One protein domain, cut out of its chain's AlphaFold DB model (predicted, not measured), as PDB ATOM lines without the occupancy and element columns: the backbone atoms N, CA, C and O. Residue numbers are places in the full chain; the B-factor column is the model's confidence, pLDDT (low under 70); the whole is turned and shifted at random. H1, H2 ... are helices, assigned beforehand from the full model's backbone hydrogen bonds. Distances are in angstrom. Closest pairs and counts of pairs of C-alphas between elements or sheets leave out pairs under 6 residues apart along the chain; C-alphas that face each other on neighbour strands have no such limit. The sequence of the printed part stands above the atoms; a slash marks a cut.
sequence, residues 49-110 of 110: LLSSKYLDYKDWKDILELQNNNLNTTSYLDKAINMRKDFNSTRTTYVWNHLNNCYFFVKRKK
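This is residues 49 to 110 of the 110 residues of the protein "Intronic ORF" of Flammulina velutipes (UniProt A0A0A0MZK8). The long helix H1 and the shorter H2 lie side by side, running opposite ways, and a long stretch with no named element, residues 86 to 110, leads back past the beginning of H1 and away as a tail. Residues 105 to 110 stick out at its end. The printed part has 62 residues with two named helices, H1 then H2, and no named strand; the class is all helix, though under half of the residues are in named elements. It is only just loose, close to extended, with a radius of gyration of the C-alphas of 15.5 A and spans of 55 by 25 by 12 A.

H1, residues 53 to 69, and H2, residues 77 to 85, form a helical hairpin, at a shallow tilt of 4 degrees, opposite ways. They only just touch, with 3 pairs of C-alphas within 8 A, H1 with residues 59 to 63 alone; the closest C-alphas, of Ile 63 and Ala 80, are 6.3 A apart. Every O i to N i+4 pair is within hydrogen-bond range in H1, and 4 of 5 in H2.

H1 measures 24.2 A from C-alpha 53 at (37.763, 32.668, -20.762) to C-alpha 69; H2 measures 12.7 A and ends at C-alpha 85, (44.932, 25.560, -10.091).

The C-alphas of Asn 72 and Lys 110, the two farthest apart, are 55.5 A apart. The printed part has no cut, and the link from H1 to H2 is short. Residues 104 to 110 have pLDDT under 70.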
ATOM      1  N   LEU A  49      31.203  34.860 -23.070       93.88
ATOM      2  CA  LEU A  49      32.528  34.730 -23.664       93.88
ATOM      3  C   LEU A  49      32.569  33.462 -24.529       93.88
ATOM      4  O   LEU A  49      31.941  32.464 -24.195       93.88
ATOM      5  N   LEU A  50      33.300  33.508 -25.643       92.75
ATOM      6  CA  LEU A  50      33.335  32.400 -26.613       92.75
ATOM      7  C   LEU A  50      34.563  31.498 -26.477       92.75
ATOM      8  O   LEU A  50      34.640  30.438 -27.087       92.75
ATOM      9  N   SER A  51      35.575  31.966 -25.753       93.25
ATOM     10  CA  SER A  51      36.832  31.251 -25.568       93.25
ATOM     11  C   SER A  51      36.860  30.552 -24.214       93.25
ATOM     12  O   SER A  51      35.908  30.621 -23.435       93.25
ATOM     13  N   SER A  52      37.990  29.927 -23.880       95.19
ATOM     14  CA  SER A  52      38.195  29.297 -22.570       95.19
ATOM     15  C   SER A  52      38.061  30.295 -21.417       95.19
ATOM     16  O   SER A  52      37.824  29.891 -20.282       95.19
ATOM     17  N   LYS A  53      38.098  31.604 -21.712       95.44
ATOM     18  CA  LYS A  53      37.763  32.668 -20.762       95.44
ATOM     19  C   LYS A  53      36.350  32.588 -20.208       95.44
ATOM     20  O   LYS A  53      36.138  33.073 -19.104       95.44
ATOM     21  N   TYR A  54      35.409  31.953 -20.905       95.94
ATOM     22  CA  TYR A  54      34.102  31.644 -20.331       95.94
ATOM     23  C   TYR A  54      34.211  30.732 -19.106       95.94
ATOM     24  O   TYR A  54      33.545  30.970 -18.104       95.94
ATOM     25  N   LEU A  55      35.070  29.713 -19.173       96.38
ATOM     26  CA  LEU A  55      35.281  28.771 -18.075       96.38
ATOM     27  C   LEU A  55      35.946  29.476 -16.889       96.38
ATOM     28  O   LEU A  55      35.481  29.342 -15.764       96.38
ATOM     29  N   ASP A  56      36.946  30.320 -17.166       96.44
ATOM     30  CA  ASP A  56      37.582  31.173 -16.153       96.44
ATOM     31  C   ASP A  56      36.558  32.113 -15.486       96.44
ATOM     32  O   ASP A  56      36.524  32.253 -14.265       96.44
ATOM     33  N   TYR A  57      35.679  32.735 -16.275       96.25
ATOM     34  CA  TYR A  57      34.596  33.568 -15.750       96.25
ATOM     35  C   TYR A  57      33.617  32.766 -14.885       96.25
ATOM     36  O   TYR A  57      33.203  33.257 -13.835       96.25
ATOM     37  N   LYS A  58      33.254  31.548 -15.298       95.88
ATOM     38  CA  LYS A  58      32.326  30.695 -14.552       95.88
ATOM     39  C   LYS A  58      32.895  30.325 -13.183       95.88
ATOM     40  O   LYS A  58      32.223  30.541 -12.181       95.88
ATOM     41  N   ASP A  59      34.146  29.875 -13.133       95.81
ATOM     42  CA  ASP A  59      34.803  29.532 -11.866       95.81
ATOM     43  C   ASP A  59      34.953  30.766 -10.960       95.81
ATOM     44  O   ASP A  59      34.729  30.698  -9.750       95.81
ATOM     45  N   TRP A  60      35.263  31.932 -11.540       95.81
ATOM     46  CA  TRP A  60      35.284  33.200 -10.805       95.81
ATOM     47  C   TRP A  60      33.905  33.573 -10.239       95.81
ATOM     48  O   TRP A  60      33.809  33.976  -9.078       95.81
ATOM     49  N   LYS A  61      32.838  33.414 -11.032       96.25
ATOM     50  CA  LYS A  61      31.455  33.685 -10.615       96.25
ATOM     51  C   LYS A  61      31.038  32.769  -9.464       96.25
ATOM     52  O   LYS A  61      30.454  33.253  -8.499       96.25
ATOM     53  N   ASP A  62      31.386  31.488  -9.526       95.19
ATOM     54  CA  ASP A  62      31.078  30.519  -8.470       95.19
ATOM     55  C   ASP A  62      31.749  30.910  -7.139       95.19
ATOM     56  O   ASP A  62      31.121  30.858  -6.079       95.19
ATOM     57  N   ILE A  63      33.010  31.361  -7.171       93.75
ATOM     58  CA  ILE A  63      33.708  31.871  -5.975       93.75
ATOM     59  C   ILE A  63      33.044  33.151  -5.457       93.75
ATOM     60  O   ILE A  63      32.872  33.304  -4.248       93.75
ATOM     61  N   LEU A  64      32.650  34.060  -6.350       94.00
ATOM     62  CA  LEU A  64      31.944  35.287  -5.985       94.00
ATOM     63  C   LEU A  64      30.598  34.986  -5.300       94.00
ATOM     64  O   LEU A  64      30.255  35.631  -4.310       94.00
ATOM     65  N   GLU A  65      29.835  34.011  -5.796       93.69
ATOM     66  CA  GLU A  65      28.581  33.565  -5.174       93.69
ATOM     67  C   GLU A  65      28.827  32.977  -3.779       93.69
ATOM     68  O   GLU A  65      28.135  33.342  -2.828       93.69
ATOM     69  N   LEU A  66      29.863  32.149  -3.620       92.25
ATOM     70  CA  LEU A  66      30.267  31.642  -2.306       92.25
ATOM     71  C   LEU A  66      30.655  32.777  -1.359       92.25
ATOM     72  O   LEU A  66      30.218  32.779  -0.212       92.25
ATOM     73  N   GLN A  67      31.437  33.749  -1.821       90.44
ATOM     74  CA  GLN A  67      31.833  34.896  -1.009       90.44
ATOM     75  C   GLN A  67      30.616  35.718  -0.556       90.44
ATOM     76  O   GLN A  67      30.586  36.186   0.576       90.44
ATOM     77  N   ASN A  68      29.608  35.878  -1.416       89.56
ATOM     78  CA  ASN A  68      28.391  36.619  -1.081       89.56
ATOM     79  C   ASN A  68      27.459  35.862  -0.120       89.56
ATOM     80  O   ASN A  68      26.719  36.505   0.621       89.56
ATOM     81  N   ASN A  69      27.471  34.525  -0.152       88.12
ATOM     82  CA  ASN A  69      26.587  33.677   0.656       88.12
ATOM     83  C   ASN A  69      27.190  33.281   2.012       88.12
ATOM     84  O   ASN A  69      26.458  32.890   2.919       88.12
ATOM     85  N   ASN A  70      28.513  33.354   2.164       83.56
ATOM     86  CA  ASN A  70      29.192  33.009   3.408       83.56
ATOM     87  C   ASN A  70      29.389  34.246   4.293       83.56
ATOM     88  O   ASN A  70      30.011  35.221   3.883       83.56
ATOM     89  N   LEU A  71      28.932  34.167   5.547       74.31
ATOM     90  CA  LEU A  71      29.250  35.163   6.580       74.31
ATOM     91  C   LEU A  71      30.716  35.059   7.039       74.31
ATOM     92  O   LEU A  71      31.319  36.052   7.436       74.31
ATOM     93  N   ASN A  72      31.292  33.855   6.951       76.38
ATOM     94  CA  ASN A  72      32.672  33.568   7.331       76.38
ATOM     95  C   ASN A  72      33.584  33.618   6.102       76.38
ATOM     96  O   ASN A  72      33.430  32.838   5.163       76.38
ATOM     97  N   THR A  73      34.583  34.495   6.134       73.38
ATOM     98  CA  THR A  73      35.507  34.765   5.018       73.38
ATOM     99  C   THR A  73      36.444  33.606   4.664       73.38
ATOM    100  O   THR A  73      37.132  33.671   3.648       73.38
ATOM    101  N   THR A  74      36.485  32.540   5.468       84.12
ATOM    102  CA  THR A  74      37.454  31.444   5.323       84.12
ATOM    103  C   THR A  74      36.883  30.162   4.720       84.12
ATOM    104  O   THR A  74      37.641  29.391   4.136       84.12
ATOM    105  N   SER A  75      35.568  29.931   4.794       86.50
ATOM    106  CA  SER A  75      34.963  28.632   4.443       86.50
ATOM    107  C   SER A  75      35.126  28.242   2.970       86.50
ATOM    108  O   SER A  75      35.123  27.061   2.634       86.50
ATOM    109  N   TYR A  76      35.287  29.224   2.081       89.62
ATOM    110  CA  TYR A  76      35.421  29.011   0.640       89.62
ATOM    111  C   TYR A  76      36.875  29.075   0.139       89.62
ATOM    112  O   TYR A  76      37.102  28.882  -1.058       89.62
ATOM    113  N   LEU A  77      37.861  29.339   1.009       91.75
ATOM    114  CA  LEU A  77      39.250  29.574   0.592       91.75
ATOM    115  C   LEU A  77      39.894  28.338  -0.034       91.75
ATOM    116  O   LEU A  77      40.482  28.455  -1.106       91.75
ATOM    117  N   ASP A  78      39.726  27.155   0.558       93.44
ATOM    118  CA  ASP A  78      40.285  25.915   0.001       93.44
ATOM    119  C   ASP A  78      39.703  25.608  -1.382       93.44
ATOM    120  O   ASP A  78      40.419  25.217  -2.308       93.44
ATOM    121  N   LYS A  79      38.400  25.868  -1.558       92.81
ATOM    122  CA  LYS A  79      37.736  25.746  -2.858       92.81
ATOM    123  C   LYS A  79      38.293  26.757  -3.862       92.81
ATOM    124  O   LYS A  79      38.598  26.372  -4.988       92.81
ATOM    125  N   ALA A  80      38.488  28.013  -3.460       93.62
ATOM    126  CA  ALA A  80      39.067  29.044  -4.320       93.62
ATOM    127  C   ALA A  80      40.521  28.729  -4.720       93.62
ATOM    128  O   ALA A  80      40.892  28.896  -5.883       93.62
ATOM    129  N   ILE A  81      41.338  28.227  -3.787       94.44
ATOM    130  CA  ILE A  81      42.722  27.803  -4.044       94.44
ATOM    131  C   ILE A  81      42.747  26.639  -5.036       94.44
ATOM    132  O   ILE A  81      43.550  26.648  -5.969       94.44
ATOM    133  N   ASN A  82      41.863  25.655  -4.865       93.88
ATOM    134  CA  ASN A  82      41.780  24.524  -5.783       93.88
ATOM    135  C   ASN A  82      41.287  24.943  -7.173       93.88
ATOM    136  O   ASN A  82      41.910  24.555  -8.157       93.88
ATOM    137  N   MET A  83      40.263  25.797  -7.274       93.38
ATOM    138  CA  MET A  83      39.800  26.338  -8.563       93.38
ATOM    139  C   MET A  83      40.893  27.140  -9.280       93.38
ATOM    140  O   MET A  83      41.059  27.019 -10.489       93.38
ATOM    141  N   ARG A  84      41.712  27.903  -8.544       92.69
ATOM    142  CA  ARG A  84      42.830  28.665  -9.124       92.69
ATOM    143  C   ARG A  84      43.882  27.779  -9.809       92.69
ATOM    144  O   ARG A  84      44.593  28.281 -10.678       92.69
ATOM    145  N   LYS A  85      44.002  26.498  -9.437       95.06
ATOM    146  CA  LYS A  85      44.932  25.560 -10.091       95.06
ATOM    147  C   LYS A  85      44.516  25.252 -11.536       95.06
ATOM    148  O   LYS A  85      45.395  25.012 -12.358       95.06
ATOM    149  N   ASP A  86      43.225  25.332 -11.856       94.81
ATOM    150  CA  ASP A  86      42.646  25.028 -13.173       94.81
ATOM    151  C   ASP A  86      42.159  26.308 -13.886       94.81
ATOM    152  O   ASP A  86      41.019  26.406 -14.328       94.81
ATOM    153  N   PHE A  87      43.008  27.343 -13.954       93.56
ATOM    154  CA  PHE A  87      42.613  28.689 -14.388       93.56
ATOM    155  C   PHE A  87      43.578  29.270 -15.430       93.56
ATOM    156  O   PHE A  87      44.791  29.053 -15.375       93.56
ATOM    157  N   ASN A  88      43.077  30.087 -16.361       93.38
ATOM    158  CA  ASN A  88      43.888  30.710 -17.413       93.38
ATOM    159  C   ASN A  88      44.758  29.674 -18.167       93.38
ATOM    160  O   ASN A  88      44.242  28.779 -18.825       93.38
ATOM    161  N   SER A  89      46.086  29.821 -18.107       94.50
ATOM    162  CA  SER A  89      47.056  28.988 -18.822       94.50
ATOM    163  C   SER A  89      47.308  27.634 -18.165       94.50
ATOM    164  O   SER A  89      47.904  26.776 -18.805       94.50
ATOM    165  N   THR A  90      46.905  27.438 -16.907       96.19
ATOM    166  CA  THR A  90      47.063  26.147 -16.216       96.19
ATOM    167  C   THR A  90      45.838  25.252 -16.372       96.19
ATOM    168  O   THR A  90      45.837  24.142 -15.851       96.19
ATOM    169  N   ARG A  91      44.804  25.718 -17.089       95.88
ATOM    170  CA  ARG A  91      43.553  24.983 -17.253       95.88
ATOM    171  C   ARG A  91      43.740  23.705 -18.073       95.88
ATOM    172  O   ARG A  91      44.221  23.754 -19.210       95.88
ATOM    173  N   THR A  92      43.272  22.590 -17.531       95.38
ATOM    174  CA  THR A  92      43.233  21.268 -18.171       95.38
ATOM    175  C   THR A  92      41.803  20.771 -18.400       95.38
ATOM    176  O   THR A  92      41.595  19.936 -19.282       95.38
ATOM    177  N   THR A  93      40.805  21.318 -17.694       92.69
ATOM    178  CA  THR A  93      39.393  20.921 -17.843       92.69
ATOM    179  C   THR A  93      38.642  21.833 -18.814       92.69
ATOM    180  O   THR A  93      38.530  23.040 -18.589       92.69
ATOM    181  N   TYR A  94      38.052  21.263 -19.871       94.19
ATOM    182  CA  TYR A  94      37.332  22.021 -20.900       94.19
ATOM    183  C   TYR A  94      35.928  21.461 -21.162       94.19
ATOM    184  O   TYR A  94      35.779  20.338 -21.638       94.19
ATOM    185  N   VAL A  95      34.892  22.271 -20.895       93.19
ATOM    186  CA  VAL A  95      33.479  21.932 -21.159       93.19
ATOM    187  C   VAL A  95      32.800  23.057 -21.946       93.19
ATOM    188  O   VAL A  95      32.466  24.111 -21.409       93.19
ATOM    189  N   TRP A  96      32.548  22.831 -23.234       92.75
ATOM    190  CA  TRP A  96      32.137  23.874 -24.187       92.75
ATOM    191  C   TRP A  96      30.623  24.003 -24.407       92.75
ATOM    192  O   TRP A  96      30.192  24.602 -25.387       92.75
ATOM    193  N   ASN A  97      29.797  23.503 -23.485       91.00
ATOM    194  CA  ASN A  97      28.334  23.457 -23.646       91.00
ATOM    195  C   ASN A  97      27.686  24.830 -23.923       91.00
ATOM    196  O   ASN A  97      26.638  24.900 -24.557       91.00
ATOM    197  N   HIS A  98      28.315  25.926 -23.480       88.81
ATOM    198  CA  HIS A  98      27.847  27.297 -23.719       88.81
ATOM    199  C   HIS A  98      27.886  27.717 -25.198       88.81
ATOM    200  O   HIS A  98      27.183  28.648 -25.587       88.81
ATOM    201  N   LEU A  99      28.674  27.034 -26.034       90.56
ATOM    202  CA  LEU A  99      28.773  27.336 -27.462       90.56
ATOM    203  C   LEU A  99      27.627  26.736 -28.284       90.56
ATOM    204  O   LEU A  99      27.362  27.227 -29.380       90.56
ATOM    205  N   ASN A 100      26.906  25.741 -27.750       87.31
ATOM    206  CA  ASN A 100      25.849  25.032 -28.480       87.31
ATOM    207  C   ASN A 100      24.702  25.956 -28.928       87.31
ATOM    208  O   ASN A 100      24.118  25.734 -29.980       87.31
ATOM    209  N   ASN A 101      24.415  27.012 -28.159       76.00
ATOM    210  CA  ASN A 101      23.361  27.995 -28.439       76.00
ATOM    211  C   ASN A 101      23.923  29.425 -28.490       76.00
ATOM    212  O   ASN A 101      23.308  30.369 -27.993       76.00
ATOM    213  N   CYS A 102      25.130  29.593 -29.035       77.38
ATOM    214  CA  CYS A 102      25.766  30.903 -29.074       77.38
ATOM    215  C   CYS A 102      24.975  31.901 -29.946       77.38
ATOM    216  O   CYS A 102      24.530  31.575 -31.047       77.38
ATOM    217  N   TYR A 103      24.867  33.149 -29.478       75.62
ATOM    218  CA  TYR A 103      24.143  34.253 -30.127       75.62
ATOM    219  C   TYR A 103      24.684  34.639 -31.516       75.62
ATOM    220  O   TYR A 103      24.000  35.327 -32.269       75.62
ATOM    221  N   PHE A 104      25.872  34.163 -31.902       69.88
ATOM    222  CA  PHE A 104      26.392  34.307 -33.266       69.88
ATOM    223  C   PHE A 104      25.766  33.331 -34.272       69.88
ATOM    224  O   PHE A 104      25.750  33.617 -35.468       69.88
ATOM    225  N   PHE A 105      25.224  32.198 -33.818       63.69
ATOM    226  CA  PHE A 105      24.625  31.182 -34.691       63.69
ATOM    227  C   PHE A 105      23.124  31.388 -34.915       63.69
ATOM    228  O   PHE A 105      22.444  30.487 -35.410       63.69
ATOM    229  N   VAL A 106      22.596  32.578 -34.599       58.34
ATOM    230  CA  VAL A 106      21.211  32.955 -34.900       58.34
ATOM    231  C   VAL A 106      21.015  32.982 -36.421       58.34
ATOM    232  O   VAL A 106      21.259  33.971 -37.101       58.34
ATOM    233  N   LYS A 107      20.601  31.818 -36.932       53.31
ATOM    234  CA  LYS A 107      19.979  31.510 -38.224       53.31
ATOM    235  C   LYS A 107      20.493  32.341 -39.406       53.31
ATOM    236  O   LYS A 107      19.850  33.297 -39.835       53.31
ATOM    237  N   ARG A 108      21.516  31.813 -40.089       51.16
ATOM    238  CA  ARG A 108      21.497  31.844 -41.560       51.16
ATOM    239  C   ARG A 108      20.234  31.093 -42.002       51.16
ATOM    240  O   ARG A 108      20.260  29.873 -42.137       51.16
ATOM    241  N   LYS A 109      19.110  31.804 -42.132       51.91
ATOM    242  CA  LYS A 109      17.973  31.316 -42.914       51.91
ATOM    243  C   LYS A 109      18.513  31.108 -44.334       51.91
ATOM    244  O   LYS A 109      18.943  32.080 -44.952       51.91
ATOM    245  N   LYS A 110      18.618  29.849 -44.762       47.97
ATOM    246  CA  LYS A 110      18.596  29.526 -46.190       47.97
ATOM    247  C   LYS A 110      17.189  29.773 -46.708       47.97
ATOM    248  O   LYS A 110      16.249  29.571 -45.903       47.97
TER     249      LYS A 110